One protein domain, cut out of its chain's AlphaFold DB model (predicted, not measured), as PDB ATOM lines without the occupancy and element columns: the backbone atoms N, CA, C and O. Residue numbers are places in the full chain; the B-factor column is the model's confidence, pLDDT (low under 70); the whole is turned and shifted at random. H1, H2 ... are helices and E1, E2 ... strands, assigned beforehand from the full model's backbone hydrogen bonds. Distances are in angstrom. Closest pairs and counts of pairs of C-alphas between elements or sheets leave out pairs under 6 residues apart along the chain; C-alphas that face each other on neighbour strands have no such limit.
ATOM      1  N   LYS A  27     168.134 174.674 140.032       96.44
ATOM      2  CA  LYS A  27     168.199 175.770 140.995       96.44
ATOM      3  C   LYS A  27     168.948 175.325 142.252       96.44
ATOM      4  O   LYS A  27     168.673 174.254 142.797       96.44
ATOM      5  N   PHE A  28     169.868 176.155 142.726       97.44
ATOM      6  CA  PHE A  28     170.643 175.870 143.931       97.44
ATOM      7  C   PHE A  28     170.872 177.131 144.754       97.44
ATOM      8  O   PHE A  28     170.829 178.249 144.243       97.44
ATOM      9  N   THR A  29     171.146 176.923 146.034       98.19
ATOM     10  CA  THR A  29     171.410 177.985 147.000       98.19
ATOM     11  C   THR A  29     172.716 177.682 147.698       98.19
ATOM     12  O   THR A  29     172.941 176.532 148.086       98.19
ATOM     13  N   TYR A  30     173.552 178.695 147.898       98.50
ATOM     14  CA  TYR A  30     174.756 178.576 148.710       98.50
ATOM     15  C   TYR A  30     174.980 179.804 149.590       98.50
ATOM     16  O   TYR A  30     174.425 180.868 149.330       98.50
ATOM     17  N   ILE A  31     175.793 179.644 150.630       98.50
ATOM     18  CA  ILE A  31     176.271 180.748 151.465       98.50
ATOM     19  C   ILE A  31     177.705 181.101 151.077       98.50
ATOM     20  O   ILE A  31     178.574 180.234 151.063       98.50
ATOM     21  N   ASN A  32     177.958 182.372 150.794       98.19
ATOM     22  CA  ASN A  32     179.292 182.908 150.555       98.19
ATOM     23  C   ASN A  32     179.772 183.688 151.787       98.19
ATOM     24  O   ASN A  32     179.068 184.587 152.252       98.19
ATOM     25  N   ASN A  33     180.953 183.356 152.308       98.25
ATOM     26  CA  ASN A  33     181.627 184.164 153.320       98.25
ATOM     27  C   ASN A  33     182.303 185.364 152.651       98.25
ATOM     28  O   ASN A  33     183.115 185.205 151.737       98.25
ATOM     29  N   LYS A  34     181.990 186.568 153.129       97.06
ATOM     30  CA  LYS A  34     182.633 187.806 152.687       97.06
ATOM     31  C   LYS A  34     182.980 188.659 153.895       97.06
ATOM     32  O   LYS A  34     182.122 189.334 154.468       97.06
ATOM     33  N   ASP A  35     184.244 188.587 154.302       97.00
ATOM     34  CA  ASP A  35     184.789 189.301 155.462       97.00
ATOM     35  C   ASP A  35     184.018 189.015 156.770       97.00
ATOM     36  O   ASP A  35     183.789 189.902 157.603       97.00
ATOM     37  N   GLY A  36     183.577 187.763 156.937       97.62
ATOM     38  CA  GLY A  36     182.805 187.275 158.080       97.62
ATOM     39  C   GLY A  36     181.292 187.480 157.966       97.62
ATOM     40  O   GLY A  36     180.554 186.972 158.811       97.62
ATOM     41  N   ASN A  37     180.815 188.210 156.952       98.25
ATOM     42  CA  ASN A  37     179.389 188.275 156.627       98.25
ATOM     43  C   ASN A  37     178.971 187.018 155.860       98.25
ATOM     44  O   ASN A  37     179.804 186.372 155.222       98.25
ATOM     45  N   ALA A  38     177.676 186.708 155.867       98.25
ATOM     46  CA  ALA A  38     177.114 185.680 154.996       98.25
ATOM     47  C   ALA A  38     176.279 186.331 153.895       98.25
ATOM     48  O   ALA A  38     175.370 187.115 154.167       98.25
ATOM     49  N   GLU A  39     176.555 185.962 152.651       97.94
ATOM     50  CA  GLU A  39     175.683 186.239 151.515       97.94
ATOM     51  C   GLU A  39     174.977 184.927 151.140       97.94
ATOM     52  O   GLU A  39     175.614 183.998 150.637       97.94
ATOM     53  N   ILE A  40     173.669 184.816 151.388       98.31
ATOM     54  CA  ILE A  40     172.872 183.709 150.849       98.31
ATOM     55  C   ILE A  40     172.572 184.042 149.392       98.31
ATOM     56  O   ILE A  40     171.930 185.050 149.089       98.31
ATOM     57  N   ILE A  41     173.037 183.189 148.489       98.06
ATOM     58  CA  ILE A  41     172.907 183.385 147.053       98.06
ATOM     59  C   ILE A  41     172.041 182.274 146.492       98.06
ATOM     60  O   ILE A  41     172.414 181.099 146.513       98.06
ATOM     61  N   VAL A  42     170.885 182.665 145.969       98.00
ATOM     62  CA  VAL A  42     169.986 181.780 145.235       98.00
ATOM     63  C   VAL A  42     170.283 181.943 143.753       98.00
ATOM     64  O   VAL A  42     170.175 183.044 143.220       98.00
ATOM     65  N   VAL A  43     170.637 180.852 143.083       97.56
ATOM     66  CA  VAL A  43     170.916 180.830 141.646       97.56
ATOM     67  C   VAL A  43     169.788 180.091 140.940       97.56
ATOM     68  O   VAL A  43     169.530 178.927 141.252       97.56
ATOM     69  N   ASP A  44     169.149 180.742 139.965       96.38
ATOM     70  CA  ASP A  44     168.158 180.134 139.071       96.38
ATOM     71  C   ASP A  44     168.740 180.051 137.646       96.38
ATOM     72  O   ASP A  44     168.657 181.010 136.868       96.38
ATOM     73  N   PRO A  45     169.366 178.914 137.272       94.31
ATOM     74  CA  PRO A  45     170.011 178.778 135.970       94.31
ATOM     75  C   PRO A  45     169.053 178.879 134.782       94.31
ATOM     76  O   PRO A  45     169.514 179.241 133.697       94.31
ATOM     77  N   LEU A  46     167.762 178.581 134.976       92.31
ATOM     78  CA  LEU A  46     166.741 178.638 133.927       92.31
ATOM     79  C   LEU A  46     166.352 180.080 133.600       92.31
ATOM     80  O   LEU A  46     166.084 180.391 132.441       92.31
ATOM     81  N   LYS A  47     166.345 180.956 134.611       94.69
ATOM     82  CA  LYS A  47     166.072 182.394 134.453       94.69
ATOM     83  C   LYS A  47     167.322 183.230 134.183       94.69
ATOM     84  O   LYS A  47     167.199 184.412 133.891       94.69
ATOM     85  N   ASP A  48     168.501 182.613 134.263       93.88
ATOM     86  CA  ASP A  48     169.801 183.287 134.189       93.88
ATOM     87  C   ASP A  48     169.927 184.440 135.199       93.88
ATOM     88  O   ASP A  48     170.477 185.498 134.892       93.88
ATOM     89  N   ASP A  49     169.405 184.209 136.405       94.75
ATOM     90  CA  ASP A  49     169.291 185.204 137.468       94.75
ATOM     91  C   ASP A  49     169.888 184.686 138.783       94.75
ATOM     92  O   ASP A  49     169.978 183.473 139.028       94.75
ATOM     93  N   LEU A  50     170.303 185.622 139.635       96.38
ATOM     94  CA  LEU A  50     170.687 185.349 141.009       96.38
ATOM     95  C   LEU A  50     170.101 186.385 141.962       96.38
ATOM     96  O   LEU A  50     169.941 187.565 141.639       96.38
ATOM     97  N   ILE A  51     169.835 185.926 143.176       97.06
ATOM     98  CA  ILE A  51     169.332 186.748 144.269       97.06
ATOM     99  C   ILE A  51     170.356 186.705 145.391       97.06
ATOM    100  O   ILE A  51     170.774 185.620 145.799       97.06
ATOM    101  N   LYS A  52     170.755 187.881 145.878       97.69
ATOM    102  CA  LYS A  52     171.719 188.042 146.969       97.69
ATOM    103  C   LYS A  52     171.010 188.546 148.218       97.69
ATOM    104  O   LYS A  52     170.419 189.625 148.217       97.69
ATOM    105  N   ILE A  53     171.105 187.775 149.293       98.12
ATOM    106  CA  ILE A  53     170.542 188.105 150.600       98.12
ATOM    107  C   ILE A  53     171.701 188.262 151.585       98.12
ATOM    108  O   ILE A  53     172.468 187.325 151.799       98.12
ATOM    109  N   PHE A  54     171.835 189.442 152.178       98.06
ATOM    110  CA  PHE A  54     172.913 189.772 153.106       98.06
ATOM    111  C   PHE A  54     172.542 189.461 154.565       98.06
ATOM    112  O   PHE A  54     171.432 189.776 155.000       98.06
ATOM    113  N   ILE A  55     173.484 188.902 155.329       98.25
ATOM    114  CA  ILE A  55     173.427 188.774 156.791       98.25
ATOM    115  C   ILE A  55     174.705 189.374 157.386       98.25
ATOM    116  O   ILE A  55     175.817 188.951 157.055       98.25
ATOM    117  N   ASP A  56     174.536 190.332 158.299       98.44
ATOM    118  CA  ASP A  56     175.652 191.009 158.961       98.44
ATOM    119  C   ASP A  56     176.445 190.055 159.866       98.44
ATOM    120  O   ASP A  56     175.885 189.262 160.625       98.44
ATOM    121  N   LYS A  57     177.773 190.175 159.842       98.44
ATOM    122  CA  LYS A  57     178.694 189.361 160.647       98.44
ATOM    123  C   LYS A  57     178.459 189.429 162.163       98.44
ATOM    124  O   LYS A  57     178.893 188.530 162.884       98.44
ATOM    125  N   ASN A  58     177.810 190.483 162.665       98.38
ATOM    126  CA  ASN A  58     177.486 190.656 164.082       98.38
ATOM    127  C   ASN A  58     176.142 190.041 164.484       98.38
ATOM    128  O   ASN A  58     175.782 190.121 165.657       98.38
ATOM    129  N   PHE A  59     175.399 189.454 163.544       98.38
ATOM    130  CA  PHE A  59     174.123 188.816 163.834       98.38
ATOM    131  C   PHE A  59     174.328 187.622 164.778       98.38
ATOM    132  O   PHE A  59     175.173 186.765 164.513       98.38
ATOM    133  N   ASN A  60     173.569 187.571 165.877       98.38
ATOM    134  CA  ASN A  60     173.637 186.474 166.844       98.38
ATOM    135  C   ASN A  60     172.752 185.312 166.388       98.38
ATOM    136  O   ASN A  60     171.550 185.478 166.159       98.38
ATOM    137  N   LEU A  61     173.352 184.134 166.278       98.19
ATOM    138  CA  LEU A  61     172.705 182.904 165.850       98.19
ATOM    139  C   LEU A  61     172.951 181.818 166.888       98.19
ATOM    140  O   LEU A  61     174.044 181.713 167.443       98.19
ATOM    141  N   GLU A  62     171.936 180.996 167.119       98.06
ATOM    142  CA  GLU A  62     172.111 179.767 167.884       98.06
ATOM    143  C   GLU A  62     172.800 178.752 166.977       98.06
ATOM    144  O   GLU A  62     172.228 178.354 165.964       98.06
ATOM    145  N   SER A  63     174.035 178.368 167.296       98.19
ATOM    146  CA  SER A  63     174.783 177.399 166.502       98.19
ATOM    147  C   SER A  63     173.987 176.106 166.350       98.19
ATOM    148  O   SER A  63     173.403 175.594 167.311       98.19
ATOM    149  N   SER A  64     174.037 175.520 165.157       97.00
ATOM    150  CA  SER A  64     173.733 174.099 165.022       97.00
ATOM    151  C   SER A  64     174.731 173.282 165.859       97.00
ATOM    152  O   SER A  64     175.785 173.794 166.264       97.00
ATOM    153  N   ARG A  65     174.410 172.019 166.156       96.94
ATOM    154  CA  ARG A  65     175.278 171.122 166.952       96.94
ATOM    155  C   ARG A  65     175.485 171.534 168.412       96.94
ATOM    156  O   ARG A  65     176.454 171.112 169.036       96.94
ATOM    157  N   ASN A  66     174.578 172.340 168.967       95.62
ATOM    158  CA  ASN A  66     174.539 172.687 170.392       95.62
ATOM    159  C   ASN A  66     175.799 173.388 170.939       95.62
ATOM    160  O   ASN A  66     176.096 173.293 172.128       95.62
ATOM    161  N   PHE A  67     176.531 174.142 170.109       97.31
ATOM    162  CA  PHE A  67     177.698 174.908 170.579       97.31
ATOM    163  C   PHE A  67     177.342 176.200 171.341       97.31
ATOM    164  O   PHE A  67     178.237 176.835 171.902       97.31
ATOM    165  N   GLY A  68     176.063 176.591 171.377       97.81
ATOM    166  CA  GLY A  68     175.573 177.826 172.000       97.81
ATOM    167  C   GLY A  68     175.350 178.963 171.000       97.81
ATOM    168  O   GLY A  68     175.312 178.745 169.789       97.81
ATOM    169  N   GLU A  69     175.174 180.188 171.498       98.38
ATOM    170  CA  GLU A  69     174.971 181.370 170.652       98.38
ATOM    171  C   GLU A  69     176.296 182.032 170.256       98.38
ATOM    172  O   GLU A  69     177.161 182.284 171.095       98.38
ATOM    173  N   TYR A  70     176.430 182.378 168.975       98.56
ATOM    174  CA  TYR A  70     177.596 183.074 168.437       98.56
ATOM    175  C   TYR A  70     177.191 184.174 167.467       98.56
ATOM    176  O   TYR A  70     176.166 184.105 166.788       98.56
ATOM    177  N   LYS A  71     178.079 185.157 167.322       98.56
ATOM    178  CA  LYS A  71     178.058 186.036 166.155       98.56
ATOM    179  C   LYS A  71     178.373 185.230 164.900       98.56
ATOM    180  O   LYS A  71     179.272 184.387 164.923       98.56
ATOM    181  N   LEU A  72     177.720 185.559 163.792       98.56
ATOM    182  CA  LEU A  72     177.940 184.916 162.496       98.56
ATOM    183  C   LEU A  72     179.425 184.838 162.101       98.56
ATOM    184  O   LEU A  72     179.893 183.775 161.703       98.56
ATOM    185  N   ALA A  73     180.200 185.911 162.296       98.50
ATOM    186  CA  ALA A  73     181.641 185.905 162.009       98.50
ATOM    187  C   ALA A  73     182.402 184.820 162.795       98.50
ATOM    188  O   ALA A  73     183.349 184.218 162.295       98.50
ATOM    189  N   SER A  74     181.995 184.575 164.045       98.50
ATOM    190  CA  SER A  74     182.623 183.581 164.922       98.50
ATOM    191  C   SER A  74     182.267 182.150 164.524       98.50
ATOM    192  O   SER A  74     183.081 181.258 164.743       98.50
ATOM    193  N   LEU A  75     181.106 181.928 163.897       98.50
ATOM    194  CA  LEU A  75     180.711 180.607 163.401       98.50
ATOM    195  C   LEU A  75     181.597 180.121 162.248       98.50
ATOM    196  O   LEU A  75     181.865 178.927 162.175       98.50
ATOM    197  N   TRP A  76     182.098 181.018 161.392       98.31
ATOM    198  CA  TRP A  76     183.081 180.655 160.360       98.31
ATOM    199  C   TRP A  76     184.371 180.112 160.984       98.31
ATOM    200  O   TRP A  76     184.820 179.017 160.650       98.31
ATOM    201  N   ILE A  77     184.904 180.838 161.974       98.38
ATOM    202  CA  ILE A  77     186.114 180.450 162.714       98.38
ATOM    203  C   ILE A  77     185.886 179.135 163.475       98.38
ATOM    204  O   ILE A  77     186.756 178.265 163.497       98.38
ATOM    205  N   LEU A  78     184.723 178.982 164.117       98.31
ATOM    206  CA  LEU A  78     184.358 177.759 164.832       98.31
ATOM    207  C   LEU A  78     184.243 176.571 163.871       98.31
ATOM    208  O   LEU A  78     184.768 175.501 164.161       98.31
ATOM    209  N   GLY A  79     183.620 176.770 162.708       98.12
ATOM    210  CA  GLY A  79     183.489 175.749 161.677       98.12
ATOM    211  C   GLY A  79     184.845 175.212 161.226       98.12
ATOM    212  O   GLY A  79     185.017 173.999 161.133       98.12
ATOM    213  N   GLU A  80     185.823 176.088 160.996       97.75
ATOM    214  CA  GLU A  80     187.187 175.691 160.630       97.75
ATOM    215  C   GLU A  80     187.874 174.890 161.754       97.75
ATOM    216  O   GLU A  80     188.409 173.806 161.510       97.75
ATOM    217  N   LYS A  81     187.783 175.361 163.007       98.19
ATOM    218  CA  LYS A  81     188.368 174.685 164.182       98.19
ATOM    219  C   LYS A  81     187.790 173.289 164.421       98.19
ATOM    220  O   LYS A  81     188.546 172.351 164.665       98.19
ATOM    221  N   GLU A  82     186.475 173.147 164.291       97.75
ATOM    222  CA  GLU A  82     185.748 171.883 164.476       97.75
ATOM    223  C   GLU A  82     185.723 171.009 163.207       97.75
ATOM    224  O   GLU A  82     185.068 169.968 163.168       97.75
ATOM    225  N   LYS A  83     186.446 171.408 162.148       97.19
ATOM    226  CA  LYS A  83     186.546 170.692 160.861       97.19
ATOM    227  C   LYS A  83     185.206 170.517 160.133       97.19
ATOM    228  O   LYS A  83     185.063 169.633 159.287       97.19
ATOM    229  N   TYR A  84     184.236 171.379 160.418       97.31
ATOM    230  CA  TYR A  84     182.981 171.483 159.672       97.31
ATOM    231  C   TYR A  84     183.059 172.520 158.539       97.31
ATOM    232  O   TYR A  84     182.262 172.460 157.602       97.31
ATOM    233  N   ASN A  85     184.026 173.440 158.577       97.19
ATOM    234  CA  ASN A  85     184.161 174.569 157.651       97.19
ATOM    235  C   ASN A  85     182.826 175.332 157.511       97.19
ATOM    236  O   ASN A  85     182.077 175.468 158.482       97.19
ATOM    237  N   GLY A  86     182.464 175.772 156.301       97.75
ATOM    238  CA  GLY A  86     181.190 176.452 156.059       97.75
ATOM    239  C   GLY A  86     179.939 175.593 156.261       97.75
ATOM    240  O   GLY A  86     178.838 176.143 156.287       97.75
ATOM    241  N   LYS A  87     180.072 174.272 156.470       97.94
ATOM    242  CA  LYS A  87     178.925 173.399 156.769       97.94
ATOM    243  C   LYS A  87     178.231 173.817 158.066       97.94
ATOM    244  O   LYS A  87     177.004 173.867 158.101       97.94
ATOM    245  N   LEU A  88     179.000 174.175 159.100       98.31
ATOM    246  CA  LEU A  88     178.438 174.630 160.375       98.31
ATOM    247  C   LEU A  88     177.576 175.883 160.180       98.31
ATOM    248  O   LEU A  88     176.470 175.972 160.709       98.31
ATOM    249  N   VAL A  89     178.053 176.827 159.366       98.38
ATOM    250  CA  VAL A  89     177.330 178.069 159.072       98.38
ATOM    251  C   VAL A  89     176.071 177.796 158.254       98.38
ATOM    252  O   VAL A  89     175.022 178.354 158.567       98.38
ATOM    253  N   THR A  90     176.133 176.901 157.260       98.25
ATOM    254  CA  THR A  90     174.933 176.495 156.508       98.25
ATOM    255  C   THR A  90     173.882 175.861 157.407       98.25
ATOM    256  O   THR A  90     172.741 176.307 157.386       98.25
ATOM    257  N   GLU A  91     174.260 174.891 158.246       98.00
ATOM    258  CA  GLU A  91     173.338 174.217 159.169       98.00
ATOM    259  C   GLU A  91     172.749 175.217 160.179       98.00
ATOM    260  O   GLU A  91     171.546 175.223 160.419       98.00
ATOM    261  N   THR A  92     173.567 176.139 160.694       98.44
ATOM    262  CA  THR A  92     173.117 177.188 161.619       98.44
ATOM    263  C   THR A  92     172.127 178.160 160.966       98.44
ATOM    264  O   THR A  92     171.136 178.548 161.586       98.44
ATOM    265  N   ILE A  93     172.356 178.552 159.707       98.25
ATOM    266  CA  ILE A  93     171.424 179.408 158.960       98.25
ATOM    267  C   ILE A  93     170.115 178.664 158.669       98.25
ATOM    268  O   ILE A  93     169.046 179.245 158.845       98.25
ATOM    269  N   VAL A  94     170.175 177.383 158.288       98.06
ATOM    270  CA  VAL A  94     168.976 176.545 158.106       98.06
ATOM    271  C   VAL A  94     168.159 176.511 159.399       98.06
ATOM    272  O   VAL A  94     166.979 176.848 159.358       98.06
ATOM    273  N   LYS A  95     168.795 176.205 160.539       97.38
ATOM    274  CA  LYS A  95     168.163 176.164 161.867       97.38
ATOM    275  C   LYS A  95     167.472 177.477 162.233       97.38
ATOM    276  O   LYS A  95     166.312 177.494 162.622       97.38
ATOM    277  N   ASN A  96     168.184 178.600 162.122       97.75
ATOM    278  CA  ASN A  96     167.694 179.878 162.648       97.75
ATOM    279  C   ASN A  96     166.676 180.568 161.730       97.75
ATOM    280  O   ASN A  96     165.867 181.353 162.222       97.75
ATOM    281  N   PHE A  97     166.735 180.324 160.417       97.88
ATOM    282  CA  PHE A  97     165.924 181.045 159.430       97.88
ATOM    283  C   PHE A  97     164.939 180.152 158.664       97.88
ATOM    284  O   PHE A  97     164.132 180.677 157.899       97.88
ATOM    285  N   ASN A  98     164.990 178.828 158.841       97.75
ATOM    286  CA  ASN A  98     164.217 177.847 158.069       97.75
ATOM    287  C   ASN A  98     164.421 177.971 156.546       97.75
ATOM    288  O   ASN A  98     163.516 177.711 155.756       97.75
ATOM    289  N   ILE A  99     165.620 178.368 156.110       97.56
ATOM    290  CA  ILE A  99     165.958 178.536 154.690       97.56
ATOM    291  C   ILE A  99     166.668 177.274 154.169       97.56
ATOM    292  O   ILE A  99     167.667 176.872 154.760       97.56
ATOM    293  N   PRO A 100     166.242 176.672 153.039       97.62
ATOM    294  CA  PRO A 100     166.858 175.457 152.502       97.62
ATOM    295  C   PRO A 100     168.184 175.757 151.782       97.62
ATOM    296  O   PRO A 100     168.223 176.001 150.571       97.62
ATOM    297  N   VAL A 101     169.292 175.717 152.520       97.75
ATOM    298  CA  VAL A 101     170.647 175.911 151.990       97.75
ATOM    299  C   VAL A 101     171.599 174.832 152.496       97.75
ATOM    300  O   VAL A 101     171.572 174.463 153.660       97.75
ATOM    301  N   TYR A 102     172.448 174.313 151.609       97.38
ATOM    302  CA  TYR A 102     173.401 173.239 151.937       97.38
ATOM    303  C   TYR A 102     174.778 173.414 151.286       97.38
ATOM    304  O   TYR A 102     175.721 172.676 151.579       97.38
ATOM    305  N   LEU A 103     174.902 174.374 150.370       98.50
ATOM    306  CA  LEU A 103     176.161 174.698 149.718       98.50
ATOM    307  C   LEU A 103     176.803 175.900 150.407       98.50
ATOM    308  O   LEU A 103     176.112 176.772 150.934       98.50
ATOM    309  N   TRP A 104     178.124 175.973 150.366       98.50
ATOM    310  CA  TRP A 104     178.889 177.069 150.934       98.50
ATOM    311  C   TRP A 104     180.187 177.319 150.174       98.50
ATOM    312  O   TRP A 104     180.730 176.441 149.492       98.50
ATOM    313  N   LYS A 105     180.693 178.538 150.321       98.25
ATOM    314  CA  LYS A 105     181.984 178.992 149.825       98.25
ATOM    315  C   LYS A 105     182.611 179.951 150.834       98.25
ATOM    316  O   LYS A 105     181.949 180.875 151.296       98.25
ATOM    317  N   ASP A 106     183.879 179.723 151.142       97.69
ATOM    318  CA  ASP A 106     184.714 180.556 151.999       97.69
ATOM    319  C   ASP A 106     186.124 180.644 151.397       97.69
ATOM    320  O   ASP A 106     186.910 179.695 151.467       97.69
ATOM    321  N   GLY A 107     186.401 181.746 150.695       95.50
ATOM    322  CA  GLY A 107     187.604 181.881 149.871       95.50
ATOM    323  C   GLY A 107     187.706 180.762 148.825       95.50
ATOM    324  O   GLY A 107     186.814 180.602 147.983       95.50
ATOM    325  N   ASP A 108     188.787 179.985 148.898       95.81
ATOM    326  CA  ASP A 108     189.040 178.831 148.024       95.81
ATOM    327  C   ASP A 108     188.358 177.539 148.509       95.81
ATOM    328  O   ASP A 108     188.210 176.582 147.744       95.81
ATOM    329  N   SER A 109     187.900 177.502 149.763       97.12
ATOM    330  CA  SER A 109     187.208 176.347 150.336       97.12
ATOM    331  C   SER A 109     185.729 176.376 149.962       97.12
ATOM    332  O   SER A 109     185.018 177.338 150.240       97.12
ATOM    333  N   THR A 110     185.225 175.322 149.324       97.94
ATOM    334  CA  THR A 110     183.816 175.250 148.917       97.94
ATOM    335  C   THR A 110     183.359 173.809 148.730       97.94
ATOM    336  O   THR A 110     184.165 172.924 148.443       97.94
ATOM    337  N   ASN A 111     182.053 173.569 148.853       97.69
ATOM    338  CA  ASN A 111     181.421 172.323 148.411       97.69
ATOM    339  C   ASN A 111     180.626 172.484 147.100       97.69
ATOM    340  O   ASN A 111     179.893 171.572 146.709       97.69
ATOM    341  N   LEU A 112     180.762 173.623 146.414       97.81
ATOM    342  CA  LEU A 112     180.232 173.810 145.069       97.81
ATOM    343  C   LEU A 112     180.957 172.879 144.098       97.81
ATOM    344  O   LEU A 112     182.180 172.747 144.121       97.81
ATOM    345  N   ASN A 113     180.209 172.262 143.188       96.94
ATOM    346  CA  ASN A 113     180.828 171.525 142.093       96.94
ATOM    347  C   ASN A 113     181.351 172.481 141.000       96.94
ATOM    348  O   ASN A 113     181.042 173.678 140.971       96.94
ATOM    349  N   LEU A 114     182.137 171.938 140.066       95.69
ATOM    350  CA  LEU A 114     182.751 172.714 138.985       95.69
ATOM    351  C   LEU A 114     181.715 173.479 138.143       95.69
ATOM    352  O   LEU A 114     181.906 174.654 137.844       95.69
ATOM    353  N   TYR A 115     180.603 172.838 137.783       95.81
ATOM    354  CA  TYR A 115     179.576 173.457 136.941       95.81
ATOM    355  C   TYR A 115     178.859 174.598 137.670       95.81
ATOM    356  O   TYR A 115     178.617 175.646 137.074       95.81
ATOM    357  N   GLN A 116     178.561 174.416 138.959       97.06
ATOM    358  CA  GLN A 116     177.988 175.460 139.810       97.06
ATOM    359  C   GLN A 116     178.936 176.653 139.925       97.06
ATOM    360  O   GLN A 116     178.507 177.789 139.744       97.06
ATOM    361  N   THR A 117     180.230 176.399 140.138       96.44
ATOM    362  CA  THR A 117     181.260 177.446 140.227       96.44
ATOM    363  C   THR A 117     181.338 178.270 138.941       96.44
ATOM    364  O   THR A 117     181.324 179.497 138.996       96.44
ATOM    365  N   ILE A 118     181.345 177.610 137.777       94.62
ATOM    366  CA  ILE A 118     181.357 178.286 136.470       94.62
ATOM    367  C   ILE A 118     180.079 179.107 136.264       94.62
ATOM    368  O   ILE A 118     180.155 180.257 135.833       94.62
ATOM    369  N   LYS A 119     178.905 178.552 136.601       94.94
ATOM    370  CA  LYS A 119     177.626 179.265 136.472       94.94
ATOM    371  C   LYS A 119     177.593 180.523 137.338       94.94
ATOM    372  O   LYS A 119     177.186 181.576 136.858       94.94
ATOM    373  N   VAL A 120     178.023 180.405 138.594       95.31
ATOM    374  CA  VAL A 120     178.125 181.525 139.536       95.31
ATOM    375  C   VAL A 120     179.041 182.603 138.973       95.31
ATOM    376  O   VAL A 120     178.629 183.755 138.903       95.31
ATOM    377  N   PHE A 121     180.238 182.230 138.518       93.81
ATOM    378  CA  PHE A 121     181.204 183.172 137.958       93.81
ATOM    379  C   PHE A 121     180.598 184.012 136.819       93.81
ATOM    380  O   PHE A 121     180.686 185.231 136.857       93.81
ATOM    381  N   TRP A 122     179.877 183.394 135.876       92.12
ATOM    382  CA  TRP A 122     179.250 184.127 134.761       92.12
ATOM    383  C   TRP A 122     178.092 185.039 135.165       92.12
ATOM    384  O   TRP A 122     177.820 186.025 134.484       92.12
ATOM    385  N   LEU A 123     177.366 184.693 136.228       92.25
ATOM    386  CA  LEU A 123     176.250 185.510 136.695       92.25
ATOM    387  C   LEU A 123     176.708 186.677 137.577       92.25
ATOM    388  O   LEU A 123     176.050 187.715 137.593       92.25
ATOM    389  N   PHE A 124     177.823 186.530 138.296       87.81
ATOM    390  CA  PHE A 124     178.332 187.567 139.195       87.81
ATOM    391  C   PHE A 124     178.758 188.841 138.465       87.81
ATOM    392  O   PHE A 124     178.518 189.927 138.987       87.81
ATOM    393  N   ASP A 125     179.262 188.726 137.235       82.25
ATOM    394  CA  ASP A 125     179.625 189.878 136.399       82.25
ATOM    395  C   ASP A 125     178.434 190.807 136.095       82.25
ATOM    396  O   ASP A 125     178.624 191.952 135.687       82.25
ATOM    397  N   LYS A 126     177.192 190.345 136.301       82.12
ATOM    398  CA  LYS A 126     175.977 191.108 135.986       82.12
ATOM    399  C   LYS A 126     175.416 191.919 137.156       82.12
ATOM    400  O   LYS A 126     174.590 192.796 136.913       82.12
ATOM    401  N   LYS A 127     175.781 191.621 138.413       81.06
ATOM    402  CA  LYS A 127     175.044 192.139 139.585       81.06
ATOM    403  C   LYS A 127     175.927 192.328 140.818       81.06
ATOM    404  O   LYS A 127     176.394 191.350 141.403       81.06
ATOM    405  N   ASN A 128     176.079 193.576 141.266       81.44
ATOM    406  CA  ASN A 128     176.906 193.923 142.431       81.44
ATOM    407  C   ASN A 128     176.114 194.144 143.727       81.44
ATOM    408  O   ASN A 128     176.643 193.850 144.797       81.44
ATOM    409  N   ASP A 129     174.858 194.581 143.635       92.06
ATOM    410  CA  ASP A 129     174.068 194.961 144.808       92.06
ATOM    411  C   ASP A 129     173.318 193.781 145.442       92.06
ATOM    412  O   ASP A 129     173.060 192.754 144.804       92.06
ATOM    413  N   TYR A 130     172.970 193.942 146.722       93.12
ATOM    414  CA  TYR A 130     172.113 193.011 147.452       93.12
ATOM    415  C   TYR A 130     170.639 193.284 147.152       93.12
ATOM    416  O   TYR A 130     170.199 194.432 147.177       93.12
ATOM    417  N   ASP A 131     169.865 192.223 146.948       96.00
ATOM    418  CA  ASP A 131     168.413 192.314 146.771       96.00
ATOM    419  C   ASP A 131     167.692 192.450 148.117       96.00
ATOM    420  O   ASP A 131     166.679 193.141 148.235       96.00
ATOM    421  N   TYR A 132     168.224 191.781 149.144       97.25
ATOM    422  CA  TYR A 132     167.628 191.719 150.473       97.25
ATOM    423  C   TYR A 132     168.693 191.766 151.574       97.25
ATOM    424  O   TYR A 132     169.844 191.379 151.375       97.25
ATOM    425  N   SER A 133     168.276 192.178 152.770       96.56
ATOM    426  CA  SER A 133     169.073 192.108 153.996       96.56
ATOM    427  C   SER A 133     168.228 191.502 155.114       96.56
ATOM    428  O   SER A 133     167.073 191.900 155.305       96.56
ATOM    429  N   LEU A 134     168.782 190.523 155.827       96.50
ATOM    430  CA  LEU A 134     168.146 189.904 156.985       96.50
ATOM    431  C   LEU A 134     168.596 190.622 158.255       96.50
ATOM    432  O   LEU A 134     169.736 190.501 158.698       96.50
ATOM    433  N   THR A 135     167.666 191.366 158.848       94.44
ATOM    434  CA  THR A 135     167.875 192.110 160.098       94.44
ATOM    435  C   THR A 135     167.195 191.459 161.303       94.44
ATOM    436  O   THR A 135     167.357 191.928 162.426       94.44
ATOM    437  N   SER A 136     166.465 190.358 161.101       96.25
ATOM    438  CA  SER A 136     165.817 189.569 162.152       96.25
ATOM    439  C   SER A 136     165.774 188.082 161.781       96.25
ATOM    440  O   SER A 136     165.966 187.728 160.620       96.25
ATOM    441  N   LYS A 137     165.518 187.208 162.769       94.44
ATOM    442  CA  LYS A 137     165.384 185.751 162.560       94.44
ATOM    443  C   LYS A 137     164.131 185.384 161.745       94.44
ATOM    444  O   LYS A 137     164.090 184.340 161.104       94.44
ATOM    445  N   THR A 138     163.121 186.256 161.726       96.00
ATOM    446  CA  THR A 138     161.897 186.055 160.940       96.00
ATOM    447  C   THR A 138     162.103 186.510 159.499       96.00
ATOM    448  O   THR A 138     162.210 187.705 159.217       96.00
ATOM    449  N   VAL A 139     162.109 185.555 158.575       96.88
ATOM    450  CA  VAL A 139     162.270 185.816 157.141       96.88
ATOM    451  C   VAL A 139     160.928 186.205 156.523       96.88
ATOM    452  O   VAL A 139     159.909 185.577 156.787       96.88
ATOM    453  N   LYS A 140     160.917 187.248 155.687       97.75
ATOM    454  CA  LYS A 140     159.712 187.684 154.965       97.75
ATOM    455  C   LYS A 140     159.364 186.709 153.837       97.75
ATOM    456  O   LYS A 140     160.260 186.248 153.132       97.75
ATOM    457  N   ASP A 141     158.077 186.524 153.560       97.19
ATOM    458  CA  ASP A 141     157.599 185.657 152.467       97.19
ATOM    459  C   ASP A 141     158.150 186.056 151.089       97.19
ATOM    460  O   ASP A 141     158.450 185.200 150.257       97.19
ATOM    461  N   SER A 142     158.371 187.358 150.865       96.88
ATOM    462  CA  SER A 142     158.993 187.877 149.638       96.88
ATOM    463  C   SER A 142     160.436 187.407 149.435       96.88
ATOM    464  O   SER A 142     160.932 187.432 148.312       96.88
ATOM    465  N   ILE A 143     161.110 186.979 150.505       97.31
ATOM    466  CA  ILE A 143     162.423 186.338 150.458       97.31
ATOM    467  C   ILE A 143     162.241 184.825 150.285       97.31
ATOM    468  O   ILE A 143     162.904 184.238 149.432       97.31
ATOM    469  N   LEU A 144     161.313 184.205 151.028       97.56
ATOM    470  CA  LEU A 144     161.070 182.754 151.012       97.56
ATOM    471  C   LEU A 144     160.634 182.216 149.643       97.56
ATOM    472  O   LEU A 144     161.088 181.147 149.238       97.56
ATOM    473  N   ILE A 145     159.838 182.974 148.882       97.19
ATOM    474  CA  ILE A 145     159.406 182.591 147.525       97.19
ATOM    475  C   ILE A 145     160.587 182.296 146.586       97.19
ATOM    476  O   ILE A 145     160.483 181.498 145.652       97.19
TER     477      ILE A 145
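This is residues 27 to 145 of the 241 residues of an uncharacterized protein of Candidatus Woesebacteria bacterium (UniProt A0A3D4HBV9). A strongly twisted five-stranded sheet forms the middle layer, with helix H2 crossing one face and H3 crossing the other, near the end where E2 passes to E3. At the other end of the sheet, the small E4 and E5 hairpin packs with H1 and H2, while short H4 only grazes the sheet. The printed part has 119 residues, with four named helices and seven named strands in the order E1 E2 E3 E4 E5 H1 H2 E6 H3 E7 H4, a mixed class. The large sheet is mixed, in the order E6 E1 E2 E3 E7, and E4 with E5 is antiparallel. The whole is compact, with a radius of gyration of the C-alphas of 13.6 A and spans of 39 by 31 by 21 A.

Start at the meander, each strand the antiparallel neighbour of the one before: E1, residues 28 to 34, E2, 37 to 44, and E3, 49 to 55. Both its hairpins are within hydrogen-bond range, N 41 to O 30 at 2.8 A and N 40 to O 53 at 2.8 A. Edge strand E6, residues 103 to 106, is parallel to E1, with N 105 and O 31 at 2.8 A; edge strand E7, residues 132 to 134, is parallel to E3, with N 54 and O 132 at 2.9 A. H2, residues 86 to 97, runs across the strands over E1, only just not over E6 and E2, at a height over the sheet of 8.8 A; the closest C-alphas of H2 and E1 are Thr 90 and Ile 31, 6.7 A. On the opposite face, H3, residues 114 to 124, runs across the strands over E1 and E2, only just not over E3, at a height of 9.2 A. H1, residues 72 to 81, touches H2 residues 86 to 89 in a helical hairpin, opposite ways at a steep tilt of 38 degrees, with C-alphas Gly 79 and Leu 88 closest at 5.3 A. H1 only grazes the large sheet with residues 72 to 76. E4, residues 60 to 62, and E5, residues 69 to 71, form a hairpin, with N 61 and O 70 at 2.9 A; the closest C-alphas of E4 and H2, Leu 61 and Asn 96, are 6.7 A apart. H4, residues 141 to 145, only grazes the large sheet with residues 142 to 143. In H2, H3 and H4 every O i to N i+4 pair is within hydrogen-bond range; in H1, 4 of 6 are.

Find C-alpha 28 at (170.643, 175.870, 143.931), where E1 begins its 19.0 A; E2 covers 22.4 A and E3 20.1 A. H2 begins at C-alpha 86, (181.190, 176.452, 156.059), and runs 16.3 A; H1 spans 14.7 A and H3 15.5 A. H4 ends at C-alpha 145, (159.406, 182.591, 147.525).

The two C-alphas farthest apart, Leu 46 and Gly 68, are 39.1 A apart. The printed part has no cut and no long link. Mean pLDDT of the printed part is 96.5, and no printed residue is under 70.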